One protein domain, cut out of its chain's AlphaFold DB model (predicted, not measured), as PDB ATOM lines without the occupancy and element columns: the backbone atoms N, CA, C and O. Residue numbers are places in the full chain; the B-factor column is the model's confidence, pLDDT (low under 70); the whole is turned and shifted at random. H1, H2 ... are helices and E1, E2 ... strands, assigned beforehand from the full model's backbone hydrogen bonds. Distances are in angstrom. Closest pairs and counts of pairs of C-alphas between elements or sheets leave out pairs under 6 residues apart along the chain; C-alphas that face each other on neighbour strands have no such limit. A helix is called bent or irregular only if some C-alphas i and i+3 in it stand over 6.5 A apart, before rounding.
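This is residues 114 to 207 of the 354 residues of an uncharacterized protein of Trichoderma gamsii (UniProt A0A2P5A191). A long, narrow sheet of three antiparallel strands runs along a rod as a wall, with helix H2 packed along one face over the inner strand E1. H3 and H4 lie at opposite ends of the rod, and the longest helix, H1, only grazes the sheet. The printed part has 94 residues with four named helices and three named strands, in the order H1 E1 E2 H2 H3 E3 H4; the sheet runs E2 E1 E3, and the class is mixed, helices and strands. The whole is loose, with a radius of gyration of the C-alphas of 16.7 A and spans of 57 by 25 by 19 A.

E1 is residues 138 to 149, 32.8 A from first to last C-alpha. E3 is residues 188 to 198, 33.3 A, beginning at C-alpha 188 (26.992, 19.190, -49.367). E2 is residues 157 to 162, 16.8 A. H2 is residues 168 to 177, 14.1 A, and H3 is residues 179 to 183. H1 is residues 114 to 131, 24.2 A, beginning at C-alpha 114 (41.989, 15.241, -45.931); it is irregular, with C-alphas 119 and 122 7.3 A apart, and has a kink of 46 degrees near residue 121. H4 is residues 200 to 207, ending at C-alpha 207 (41.052, -4.618, -11.993).

E1 and E3 are antiparallel at 164 degrees, with N 144 and O 193 within hydrogen-bond range at 2.9 A. E1 and E2 form a hairpin at 162 degrees, with N 145 and O 159 at 2.8 A. H2 is on the sheet at a height of 10.0 A, over E1, and runs along the strands, at 1 degrees to E1 on the local plane; their closest C-alphas, of Val 147 and Val 171, are 7.9 A apart. E2, H2 H3 and E3 form a split strand-helix-strand unit, two strands running the same way with E1 between them, and its crossover is right-handed. H1 and H2 are close but not clearly touching, the closest C-alphas being those of Ser 114 and Trp 168 at 5.7 A. H1 only grazes the sheet with residues 125 to 129, H3 with residues 179 to 182 and H4 with residues 200 to 203. H1 is apart from H3 and H4. Every O i to N i+4 pair is within hydrogen-bond range in H2 and H3, against 11 of 14 in H1 and 3 of 4 in H4.

The C-alphas farthest apart, of Gly 184 and Thr 207, are 57.4 A from each other. The printed part has no cut and no long link. Its mean pLDDT is 78.7; residues 135 to 137, 152 to 153 and 200 to 207 are under 70.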
ATOM      1  N   SER A 114      40.712  15.767 -46.430       74.44
ATOM      2  CA  SER A 114      41.989  15.241 -45.931       74.44
ATOM      3  C   SER A 114      42.859  16.301 -45.249       74.44
ATOM      4  O   SER A 114      43.448  16.027 -44.209       74.44
ATOM      5  N   VAL A 115      42.919  17.519 -45.800       77.25
ATOM      6  CA  VAL A 115      43.726  18.608 -45.228       77.25
ATOM      7  C   VAL A 115      43.100  19.078 -43.919       77.25
ATOM      8  O   VAL A 115      43.795  19.166 -42.915       77.25
ATOM      9  N   PHE A 116      41.780  19.286 -43.899       78.75
ATOM     10  CA  PHE A 116      41.042  19.646 -42.683       78.75
ATOM     11  C   PHE A 116      41.197  18.596 -41.565       78.75
ATOM     12  O   PHE A 116      41.407  18.940 -40.399       78.75
ATOM     13  N   TRP A 117      41.147  17.309 -41.928       81.12
ATOM     14  CA  TRP A 117      41.379  16.201 -41.004       81.12
ATOM     15  C   TRP A 117      42.751  16.285 -40.331       81.12
ATOM     16  O   TRP A 117      42.834  16.214 -39.105       81.12
ATOM     17  N   GLU A 118      43.813  16.458 -41.118       80.62
ATOM     18  CA  GLU A 118      45.189  16.513 -40.617       80.62
ATOM     19  C   GLU A 118      45.490  17.785 -39.814       80.62
ATOM     20  O   GLU A 118      46.241  17.719 -38.841       80.62
ATOM     21  N   THR A 119      44.900  18.931 -40.175       77.44
ATOM     22  CA  THR A 119      45.221  20.224 -39.545       77.44
ATOM     23  C   THR A 119      44.542  20.464 -38.201       77.44
ATOM     24  O   THR A 119      45.139  21.095 -37.329       77.44
ATOM     25  N   SER A 120      43.293  20.025 -38.027       75.50
ATOM     26  CA  SER A 120      42.462  20.439 -36.884       75.50
ATOM     27  C   SER A 120      41.590  19.316 -36.339       75.50
ATOM     28  O   SER A 120      41.617  19.037 -35.142       75.50
ATOM     29  N   PHE A 121      40.835  18.635 -37.199       80.62
ATOM     30  CA  PHE A 121      39.785  17.739 -36.721       80.62
ATOM     31  C   PHE A 121      40.342  16.501 -36.001       80.62
ATOM     32  O   PHE A 121      39.796  16.062 -34.990       80.62
ATOM     33  N   ARG A 122      41.479  15.959 -36.458       80.69
ATOM     34  CA  ARG A 122      42.139  14.831 -35.788       80.69
ATOM     35  C   ARG A 122      42.556  15.163 -34.353       80.69
ATOM     36  O   ARG A 122      42.339  14.345 -33.461       80.69
ATOM     37  N   SER A 123      43.148  16.336 -34.120       81.25
ATOM     38  CA  SER A 123      43.627  16.722 -32.786       81.25
ATOM     39  C   SER A 123      42.472  17.050 -31.834       81.25
ATOM     40  O   SER A 123      42.565  16.752 -30.643       81.25
ATOM     41  N   GLU A 124      41.349  17.554 -32.354       84.38
ATOM     42  CA  GLU A 124      40.099  17.706 -31.602       84.38
ATOM     43  C   GLU A 124      39.509  16.347 -31.184       84.38
ATOM     44  O   GLU A 124      39.184  16.152 -30.009       84.38
ATOM     45  N   ILE A 125      39.456  15.362 -32.089       82.88
ATOM     46  CA  ILE A 125      39.043  13.989 -31.749       82.88
ATOM     47  C   ILE A 125      39.980  13.374 -30.700       82.88
ATOM     48  O   ILE A 125      39.503  12.828 -29.705       82.88
ATOM     49  N   GLU A 126      41.301  13.500 -30.855       81.88
ATOM     50  CA  GLU A 126      42.276  13.015 -29.865       81.88
ATOM     51  C   GLU A 126      42.098  13.706 -28.493       81.88
ATOM     52  O   GLU A 126      42.177  13.043 -27.452       81.88
ATOM     53  N   ALA A 127      41.764  15.001 -28.463       83.81
ATOM     54  CA  ALA A 127      41.438  15.729 -27.236       83.81
ATOM     55  C   ALA A 127      40.139  15.226 -26.575       83.81
ATOM     56  O   ALA A 127      40.127  14.989 -25.366       83.81
ATOM     57  N   ILE A 128      39.077  14.984 -27.350       82.56
ATOM     58  CA  ILE A 128      37.796  14.437 -26.860       82.56
ATOM     59  C   ILE A 128      37.972  13.009 -26.321       82.56
ATOM     60  O   ILE A 128      37.423  12.667 -25.272       82.56
ATOM     61  N   VAL A 129      38.751  12.168 -27.006       81.75
ATOM     62  CA  VAL A 129      39.077  10.791 -26.582       81.75
ATOM     63  C   VAL A 129      39.856  10.797 -25.262       81.75
ATOM     64  O   VAL A 129      39.598   9.963 -24.388       81.75
ATOM     65  N   LYS A 130      40.765  11.763 -25.083       81.00
ATOM     66  CA  LYS A 130      41.537  11.964 -23.849       81.00
ATOM     67  C   LYS A 130      40.683  12.494 -22.692       81.00
ATOM     68  O   LYS A 130      40.774  11.953 -21.592       81.00
ATOM     69  N   ASP A 131      39.832  13.493 -22.929       80.38
ATOM     70  CA  ASP A 131      38.900  14.038 -21.925       80.38
ATOM     71  C   ASP A 131      37.923  12.964 -21.418       80.38
ATOM     72  O   ASP A 131      37.809  12.720 -20.213       80.38
ATOM     73  N   LYS A 132      37.326  12.207 -22.347       79.81
ATOM     74  CA  LYS A 132      36.430  11.079 -22.048       79.81
ATOM     75  C   LYS A 132      37.151   9.835 -21.503       79.81
ATOM     76  O   LYS A 132      36.488   8.848 -21.192       79.81
ATOM     77  N   LYS A 133      38.484   9.871 -21.347       75.88
ATOM     78  CA  LYS A 133      39.342   8.778 -20.827       75.88
ATOM     79  C   LYS A 133      39.211   7.460 -21.599       75.88
ATOM     80  O   LYS A 133      39.420   6.373 -21.052       75.88
ATOM     81  N   LEU A 134      38.876   7.564 -22.882       73.56
ATOM     82  CA  LEU A 134      38.693   6.421 -23.767       73.56
ATOM     83  C   LEU A 134      40.039   5.777 -24.127       73.56
ATOM     84  O   LEU A 134      40.084   4.560 -24.240       73.56
ATOM     85  N   THR A 135      41.139   6.546 -24.172       68.88
ATOM     86  CA  THR A 135      42.512   6.080 -24.493       68.88
ATOM     87  C   THR A 135      42.955   4.803 -23.782       68.88
ATOM     88  O   THR A 135      43.730   4.022 -24.327       68.88
ATOM     89  N   ASP A 136      42.494   4.604 -22.549       67.94
ATOM     90  CA  ASP A 136      42.982   3.547 -21.667       67.94
ATOM     91  C   ASP A 136      42.048   2.331 -21.591       67.94
ATOM     92  O   ASP A 136      42.364   1.336 -20.938       67.94
ATOM     93  N   THR A 137      40.843   2.472 -22.139       65.88
ATOM     94  CA  THR A 137      39.713   1.561 -21.912       65.88
ATOM     95  C   THR A 137      39.040   1.142 -23.206       65.88
ATOM     96  O   THR A 137      38.390   0.105 -23.226       65.88
ATOM     97  N   HIS A 138      39.206   1.906 -24.282       77.31
ATOM     98  CA  HIS A 138      38.586   1.677 -25.573       77.31
ATOM     99  C   HIS A 138      39.600   1.891 -26.701       77.31
ATOM    100  O   HIS A 138      40.433   2.794 -26.650       77.31
ATOM    101  N   GLU A 139      39.508   1.075 -27.744       80.31
ATOM    102  CA  GLU A 139      40.256   1.240 -28.989       80.31
ATOM    103  C   GLU A 139      39.295   1.635 -30.127       80.31
ATOM    104  O   GLU A 139      38.126   1.233 -30.107       80.31
ATOM    105  N   PRO A 140      39.726   2.455 -31.102       80.75
ATOM    106  CA  PRO A 140      38.891   2.789 -32.251       80.75
ATOM    107  C   PRO A 140      38.679   1.542 -33.120       80.75
ATOM    108  O   PRO A 140      39.642   0.869 -33.488       80.75
ATOM    109  N   ASP A 141      37.425   1.241 -33.448       81.75
ATOM    110  CA  ASP A 141      37.023   0.031 -34.177       81.75
ATOM    111  C   ASP A 141      36.710   0.334 -35.646       81.75
ATOM    112  O   ASP A 141      37.334  -0.214 -36.554       81.75
ATOM    113  N   GLU A 142      35.800   1.279 -35.880       84.50
ATOM    114  CA  GLU A 142      35.297   1.651 -37.204       84.50
ATOM    115  C   GLU A 142      34.978   3.153 -37.226       84.50
ATOM    116  O   GLU A 142      34.405   3.698 -36.282       84.50
ATOM    117  N   THR A 143      35.325   3.831 -38.315       85.94
ATOM    118  CA  THR A 143      34.805   5.158 -38.649       85.94
ATOM    119  C   THR A 143      33.823   5.017 -39.800       85.94
ATOM    120  O   THR A 143      34.178   4.506 -40.862       85.94
ATOM    121  N   GLN A 144      32.603   5.513 -39.620       84.62
ATOM    122  CA  GLN A 144      31.617   5.643 -40.686       84.62
ATOM    123  C   GLN A 144      31.574   7.096 -41.170       84.62
ATOM    124  O   GLN A 144      31.469   8.031 -40.374       84.62
ATOM    125  N   ILE A 145      31.628   7.273 -42.486       85.38
ATOM    126  CA  ILE A 145      31.568   8.565 -43.169       85.38
ATOM    127  C   ILE A 145      30.342   8.540 -44.067       85.38
ATOM    128  O   ILE A 145      30.236   7.674 -44.932       85.38
ATOM    129  N   ILE A 146      29.411   9.464 -43.862       85.06
ATOM    130  CA  ILE A 146      28.243   9.626 -44.729       85.06
ATOM    131  C   ILE A 146      28.372  10.975 -45.420       85.06
ATOM    132  O   ILE A 146      28.382  12.013 -44.757       85.06
ATOM    133  N   VAL A 147      28.489  10.950 -46.744       84.44
ATOM    134  CA  VAL A 147      28.539  12.137 -47.601       84.44
ATOM    135  C   VAL A 147      27.202  12.224 -48.330       84.44
ATOM    136  O   VAL A 147      26.841  11.311 -49.072       84.44
ATOM    137  N   SER A 148      26.460  13.303 -48.107       84.44
ATOM    138  CA  SER A 148      25.153  13.546 -48.721       84.44
ATOM    139  C   SER A 148      25.097  14.918 -49.378       84.44
ATOM    140  O   SER A 148      25.821  15.843 -49.003       84.44
ATOM    141  N   ILE A 149      24.233  15.069 -50.379       84.44
ATOM    142  CA  ILE A 149      24.039  16.335 -51.088       84.44
ATOM    143  C   ILE A 149      22.549  16.590 -51.297       84.44
ATOM    144  O   ILE A 149      21.793  15.686 -51.644       84.44
ATOM    145  N   ASN A 150      22.103  17.831 -51.088       81.38
ATOM    146  CA  ASN A 150      20.692  18.204 -51.228       81.38
ATOM    147  C   ASN A 150      20.276  18.338 -52.713       81.38
ATOM    148  O   ASN A 150      19.985  19.432 -53.207       81.38
ATOM    149  N   ALA A 151      20.280  17.215 -53.432       75.38
ATOM    150  CA  ALA A 151      19.891  17.078 -54.830       75.38
ATOM    151  C   ALA A 151      18.907  15.906 -54.999       75.38
ATOM    152  O   ALA A 151      19.029  14.866 -54.356       75.38
ATOM    153  N   ARG A 152      17.903  16.059 -55.871       68.44
ATOM    154  CA  ARG A 152      16.909  14.999 -56.109       68.44
ATOM    155  C   ARG A 152      17.520  13.879 -56.951       68.44
ATOM    156  O   ARG A 152      17.995  14.152 -58.047       68.44
ATOM    157  N   GLY A 153      17.430  12.640 -56.469       68.69
ATOM    158  CA  GLY A 153      17.897  11.453 -57.195       68.69
ATOM    159  C   GLY A 153      19.400  11.176 -57.087       68.69
ATOM    160  O   GLY A 153      19.901  10.350 -57.842       68.69
ATOM    161  N   VAL A 154      20.110  11.844 -56.172       74.69
ATOM    162  CA  VAL A 154      21.473  11.469 -55.771       74.69
ATOM    163  C   VAL A 154      21.373  10.709 -54.450       74.69
ATOM    164  O   VAL A 154      20.688  11.167 -53.540       74.69
ATOM    165  N   GLU A 155      22.004   9.539 -54.365       74.88
ATOM    166  CA  GLU A 155      22.015   8.723 -53.146       74.88
ATOM    167  C   GLU A 155      23.137   9.149 -52.187       74.88
ATOM    168  O   GLU A 155      24.220   9.560 -52.611       74.88
ATOM    169  N   ASP A 156      22.873   9.018 -50.886       82.44
ATOM    170  CA  ASP A 156      23.852   9.256 -49.826       82.44
ATOM    171  C   ASP A 156      24.933   8.169 -49.848       82.44
ATOM    172  O   ASP A 156      24.643   6.971 -49.782       82.44
ATOM    173  N   ILE A 157      26.199   8.578 -49.865       81.88
ATOM    174  CA  ILE A 157      27.323   7.644 -49.928       81.88
ATOM    175  C   ILE A 157      27.842   7.381 -48.523       81.88
ATOM    176  O   ILE A 157      28.333   8.276 -47.835       81.88
ATOM    177  N   THR A 158      27.735   6.120 -48.106       84.19
ATOM    178  CA  THR A 158      28.278   5.625 -46.840       84.19
ATOM    179  C   THR A 158      29.590   4.895 -47.089       84.19
ATOM    180  O   THR A 158      29.608   3.820 -47.684       84.19
ATOM    181  N   MET A 159      30.682   5.448 -46.573       82.75
ATOM    182  CA  MET A 159      31.999   4.821 -46.539       82.75
ATOM    183  C   MET A 159      32.311   4.369 -45.109       82.75
ATOM    184  O   MET A 159      31.845   4.962 -44.134       82.75
ATOM    185  N   ARG A 160      33.083   3.292 -44.981       83.69
ATOM    186  CA  ARG A 160      33.492   2.711 -43.697       83.69
ATOM    187  C   ARG A 160      34.998   2.500 -43.723       83.69
ATOM    188  O   ARG A 160      35.524   1.962 -44.696       83.69
ATOM    189  N   SER A 161      35.685   2.926 -42.674       78.88
ATOM    190  CA  SER A 161      37.139   2.834 -42.541       78.88
ATOM    191  C   SER A 161      37.501   2.162 -41.214       78.88
ATOM    192  O   SER A 161      36.866   2.452 -40.202       78.88
ATOM    193  N   PRO A 162      38.502   1.266 -41.174       80.50
ATOM    194  CA  PRO A 162      38.904   0.598 -39.941       80.50
ATOM    195  C   PRO A 162      39.614   1.574 -38.987       80.50
ATOM    196  O   PRO A 162      40.554   2.279 -39.364       80.50
ATOM    197  N   GLY A 163      39.182   1.593 -37.727       79.38
ATOM    198  CA  GLY A 163      39.679   2.510 -36.704       79.38
ATOM    199  C   GLY A 163      39.561   3.979 -37.127       79.38
ATOM    200  O   GLY A 163      38.542   4.395 -37.668       79.38
ATOM    201  N   LEU A 164      40.618   4.763 -36.885       78.50
ATOM    202  CA  LEU A 164      40.728   6.177 -37.288       78.50
ATOM    203  C   LEU A 164      41.528   6.383 -38.591       78.50
ATOM    204  O   LEU A 164      41.846   7.519 -38.940       78.50
ATOM    205  N   ASN A 165      41.902   5.308 -39.296       77.56
ATOM    206  CA  ASN A 165      42.687   5.410 -40.527       77.56
ATOM    207  C   ASN A 165      41.756   5.557 -41.736       77.56
ATOM    208  O   ASN A 165      41.409   4.578 -42.398       77.56
ATOM    209  N   ILE A 166      41.314   6.789 -41.969       80.25
ATOM    210  CA  ILE A 166      40.391   7.136 -43.048       80.25
ATOM    211  C   ILE A 166      41.149   7.243 -44.372       80.25
ATOM    212  O   ILE A 166      42.079   8.040 -44.499       80.25
ATOM    213  N   ASP A 167      40.702   6.493 -45.380       81.00
ATOM    214  CA  ASP A 167      41.113   6.724 -46.763       81.00
ATOM    215  C   ASP A 167      40.278   7.858 -47.371       81.00
ATOM    216  O   ASP A 167      39.140   7.678 -47.813       81.00
ATOM    217  N   TRP A 168      40.863   9.052 -47.383       82.25
ATOM    218  CA  TRP A 168      40.241  10.243 -47.952       82.25
ATOM    219  C   TRP A 168      40.197  10.255 -49.483       82.25
ATOM    220  O   TRP A 168      39.525  11.121 -50.040       82.25
ATOM    221  N   SER A 169      40.885   9.345 -50.184       80.69
ATOM    222  CA  SER A 169      40.983   9.395 -51.649       80.69
ATOM    223  C   SER A 169      39.615   9.241 -52.321       80.69
ATOM    224  O   SER A 169      39.228  10.095 -53.118       80.69
ATOM    225  N   GLY A 170      38.838   8.229 -51.924       79.88
ATOM    226  CA  GLY A 170      37.479   8.018 -52.425       79.88
ATOM    227  C   GLY A 170      36.488   9.096 -51.971       79.88
ATOM    228  O   GLY A 170      35.616   9.481 -52.746       79.88
ATOM    229  N   VAL A 171      36.652   9.651 -50.762       82.00
ATOM    230  CA  VAL A 171      35.820  10.771 -50.277       82.00
ATOM    231  C   VAL A 171      36.063  12.026 -51.120       82.00
ATOM    232  O   VAL A 171      35.112  12.633 -51.605       82.00
ATOM    233  N   ASN A 172      37.329  12.392 -51.340       83.75
ATOM    234  CA  ASN A 172      37.705  13.547 -52.155       83.75
ATOM    235  C   ASN A 172      37.259  13.354 -53.617       83.75
ATOM    236  O   ASN A 172      36.624  14.245 -54.169       83.75
ATOM    237  N   GLN A 173      37.482  12.173 -54.211       82.50
ATOM    238  CA  GLN A 173      37.012  11.853 -55.566       82.50
ATOM    239  C   GLN A 173      35.486  11.979 -55.696       82.50
ATOM    240  O   GLN A 173      34.981  12.459 -56.714       82.50
ATOM    241  N   GLN A 174      34.740  11.579 -54.663       82.44
ATOM    242  CA  GLN A 174      33.288  11.705 -54.654       82.44
ATOM    243  C   GLN A 174      32.838  13.168 -54.570       82.44
ATOM    244  O   GLN A 174      31.944  13.572 -55.316       82.44
ATOM    245  N   ILE A 175      33.482  13.973 -53.720       83.06
ATOM    246  CA  ILE A 175      33.245  15.420 -53.615       83.06
ATOM    247  C   ILE A 175      33.574  16.115 -54.945       83.06
ATOM    248  O   ILE A 175      32.771  16.917 -55.420       83.06
ATOM    249  N   ASP A 176      34.679  15.753 -55.601       83.69
ATOM    250  CA  ASP A 176      35.036  16.258 -56.931       83.69
ATOM    251  C   ASP A 176      33.982  15.883 -57.988       83.69
ATOM    252  O   ASP A 176      33.618  16.726 -58.810       83.69
ATOM    253  N   SER A 177      33.407  14.674 -57.940       83.81
ATOM    254  CA  SER A 177      32.308  14.280 -58.841       83.81
ATOM    255  C   SER A 177      31.023  15.097 -58.631       83.81
ATOM    256  O   SER A 177      30.233  15.267 -59.560       83.81
ATOM    257  N   TRP A 178      30.828  15.638 -57.425       84.69
ATOM    258  CA  TRP A 178      29.707  16.504 -57.059       84.69
ATOM    259  C   TRP A 178      30.038  18.001 -57.130       84.69
ATOM    260  O   TRP A 178      29.153  18.815 -56.873       84.69
ATOM    261  N   SER A 179      31.260  18.383 -57.524       80.75
ATOM    262  CA  SER A 179      31.700  19.785 -57.608       80.75
ATOM    263  C   SER A 179      30.715  20.670 -58.374       80.75
ATOM    264  O   SER A 179      30.248  21.662 -57.832       80.75
ATOM    265  N   SER A 180      30.271  20.245 -59.560       82.62
ATOM    266  CA  SER A 180      29.287  20.975 -60.375       82.62
ATOM    267  C   SER A 180      27.907  21.141 -59.721       82.62
ATOM    268  O   SER A 180      27.188  22.093 -60.027       82.62
ATOM    269  N   LEU A 181      27.519  20.244 -58.807       80.94
ATOM    270  CA  LEU A 181      26.295  20.378 -58.013       80.94
ATOM    271  C   LEU A 181      26.497  21.389 -56.878       80.94
ATOM    272  O   LEU A 181      25.607  22.198 -56.625       80.94
ATOM    273  N   VAL A 182      27.659  21.368 -56.223       81.19
ATOM    274  CA  VAL A 182      28.023  22.325 -55.165       81.19
ATOM    275  C   VAL A 182      28.169  23.740 -55.738       81.19
ATOM    276  O   VAL A 182      27.556  24.665 -55.211       81.19
ATOM    277  N   ASP A 183      28.853  23.889 -56.876       81.88
ATOM    278  CA  ASP A 183      28.950  25.133 -57.656       81.88
ATOM    279  C   ASP A 183      27.558  25.630 -58.103       81.88
ATOM    280  O   ASP A 183      27.300  26.829 -58.174       81.88
ATOM    281  N   GLY A 184      26.619  24.703 -58.338       80.25
ATOM    282  CA  GLY A 184      25.196  24.969 -58.574       80.25
ATOM    283  C   GLY A 184      24.373  25.306 -57.318       80.25
ATOM    284  O   GLY A 184      23.143  25.204 -57.356       80.25
ATOM    285  N   GLY A 185      25.018  25.652 -56.199       78.69
ATOM    286  CA  GLY A 185      24.379  26.068 -54.946       78.69
ATOM    287  C   GLY A 185      23.776  24.930 -54.114       78.69
ATOM    288  O   GLY A 185      22.910  25.174 -53.270       78.69
ATOM    289  N   ARG A 186      24.163  23.666 -54.343       83.19
ATOM    290  CA  ARG A 186      23.649  22.527 -53.560       83.19
ATOM    291  C   ARG A 186      24.469  22.312 -52.291       83.19
ATOM    292  O   ARG A 186      25.683  22.154 -52.336       83.19
ATOM    293  N   LYS A 187      23.778  22.227 -51.149       83.81
ATOM    294  CA  LYS A 187      24.399  21.946 -49.847       83.81
ATOM    295  C   LYS A 187      24.940  20.513 -49.800       83.81
ATOM    296  O   LYS A 187      24.156  19.563 -49.750       83.81
ATOM    297  N   LEU A 188      26.264  20.389 -49.779       84.69
ATOM    298  CA  LEU A 188      26.992  19.190 -49.367       84.69
ATOM    299  C   LEU A 188      26.935  19.068 -47.835       84.69
ATOM    300  O   LEU A 188      27.031  20.067 -47.124       84.69
ATOM    301  N   THR A 189      26.760  17.859 -47.313       82.75
ATOM    302  CA  THR A 189      26.774  17.555 -45.876       82.75
ATOM    303  C   THR A 189      27.631  16.320 -45.641       82.75
ATOM    304  O   THR A 189      27.500  15.323 -46.344       82.75
ATOM    305  N   ILE A 190      28.514  16.378 -44.643       84.44
ATOM    306  CA  ILE A 190      29.425  15.281 -44.309       84.44
ATOM    307  C   ILE A 190      29.237  14.943 -42.835       84.44
ATOM    308  O   ILE A 190      29.315  15.819 -41.975       84.44
ATOM    309  N   ARG A 191      28.950  13.676 -42.538       82.75
ATOM    310  CA  ARG A 191      28.756  13.161 -41.178       82.75
ATOM    311  C   ARG A 191      29.823  12.121 -40.876       82.75
ATOM    312  O   ARG A 191      29.900  11.101 -41.552       82.75
ATOM    313  N   LEU A 192      30.615  12.385 -39.843       85.44
ATOM    314  CA  LEU A 192      31.671  11.505 -39.349       85.44
ATOM    315  C   LEU A 192      31.213  10.862 -38.037       85.44
ATOM    316  O   LEU A 192      30.854  11.565 -37.095       85.44
ATOM    317  N   THR A 193      31.200   9.532 -37.978       85.00
ATOM    318  CA  THR A 193      30.812   8.752 -36.793       85.00
ATOM    319  C   THR A 193      31.954   7.828 -36.397       85.00
ATOM    320  O   THR A 193      32.364   6.982 -37.186       85.00
ATOM    321  N   PHE A 194      32.449   7.973 -35.168       84.56
ATOM    322  CA  PHE A 194      33.582   7.206 -34.645       84.56
ATOM    323  C   PHE A 194      33.098   6.152 -33.652       84.56
ATOM    324  O   PHE A 194      32.564   6.487 -32.592       84.56
ATOM    325  N   ILE A 195      33.290   4.880 -33.991       84.81
ATOM    326  CA  ILE A 195      32.920   3.735 -33.163       84.81
ATOM    327  C   ILE A 195      34.160   3.280 -32.391       84.81
ATOM    328  O   ILE A 195      35.195   2.949 -32.969       84.81
ATOM    329  N   PHE A 196      34.042   3.257 -31.066       83.12
ATOM    330  CA  PHE A 196      35.074   2.789 -30.144       83.12
ATOM    331  C   PHE A 196      34.583   1.525 -29.436       83.12
ATOM    332  O   PHE A 196      33.476   1.516 -28.894       83.12
ATOM    333  N   LYS A 197      35.408   0.476 -29.406       85.19
ATOM    334  CA  LYS A 197      35.136  -0.786 -28.696       85.19
ATOM    335  C   LYS A 197      35.946  -0.866 -27.410       85.19
ATOM    336  O   LYS A 197      37.060  -0.352 -27.348       85.19
ATOM    337  N   GLU A 198      35.410  -1.518 -26.384       80.19
ATOM    338  CA  GLU A 198      36.105  -1.678 -25.103       80.19
ATOM    339  C   GLU A 198      37.318  -2.619 -25.240       80.19
ATOM    340  O   GLU A 198      37.204  -3.775 -25.657       80.19
ATOM    341  N   ASN A 199      38.503  -2.132 -24.865       74.44
ATOM    342  CA  ASN A 199      39.742  -2.899 -24.874       74.44
ATOM    343  C   ASN A 199      39.835  -3.758 -23.604       74.44
ATOM    344  O   ASN A 199      40.507  -3.422 -22.623       74.44
ATOM    345  N   SER A 200      39.160  -4.905 -23.649       63.38
ATOM    346  CA  SER A 200      39.077  -5.893 -22.563       63.38
ATOM    347  C   SER A 200      40.434  -6.303 -21.968       63.38
ATOM    348  O   SER A 200      40.515  -6.611 -20.777       63.38
ATOM    349  N   ARG A 201      41.525  -6.250 -22.749       62.34
ATOM    350  CA  ARG A 201      42.887  -6.576 -22.285       62.34
ATOM    351  C   ARG A 201      43.431  -5.556 -21.280       62.34
ATOM    352  O   ARG A 201      44.140  -5.944 -20.355       62.34
ATOM    353  N   LEU A 202      43.093  -4.274 -21.432       60.75
ATOM    354  CA  LEU A 202      43.534  -3.205 -20.525       60.75
ATOM    355  C   LEU A 202      42.676  -3.126 -19.254       60.75
ATOM    356  O   LEU A 202      43.195  -2.813 -18.180       60.75
ATOM    357  N   ILE A 203      41.388  -3.472 -19.351       58.12
ATOM    358  CA  ILE A 203      40.481  -3.552 -18.196       58.12
ATOM    359  C   ILE A 203      40.957  -4.624 -17.206       58.12
ATOM    360  O   ILE A 203      41.123  -4.322 -16.024       58.12
ATOM    361  N   LEU A 204      41.273  -5.832 -17.694       57.53
ATOM    362  CA  LEU A 204      41.765  -6.948 -16.869       57.53
ATOM    363  C   LEU A 204      43.020  -6.582 -16.055       57.53
ATOM    364  O   LEU A 204      43.118  -6.934 -14.878       57.53
ATOM    365  N   ALA A 205      43.945  -5.815 -16.641       58.03
ATOM    366  CA  ALA A 205      45.157  -5.352 -15.963       58.03
ATOM    367  C   ALA A 205      44.895  -4.258 -14.905       58.03
ATOM    368  O   ALA A 205      45.666  -4.115 -13.956       58.03
ATOM    369  N   ARG A 206      43.812  -3.479 -15.037       53.34
ATOM    370  CA  ARG A 206      43.440  -2.418 -14.079       53.34
ATOM    371  C   ARG A 206      42.593  -2.918 -12.910       53.34
ATOM    372  O   ARG A 206      42.580  -2.274 -11.859       53.34
ATOM    373  N   THR A 207      41.914  -4.055 -13.048       49.88
ATOM    374  CA  THR A 207      41.052  -4.618 -11.993       49.88
ATOM    375  C   THR A 207      41.793  -5.351 -10.871       49.88
ATOM    376  O   THR A 207      41.218  -5.537  -9.799       49.88
TER     377      THR A 207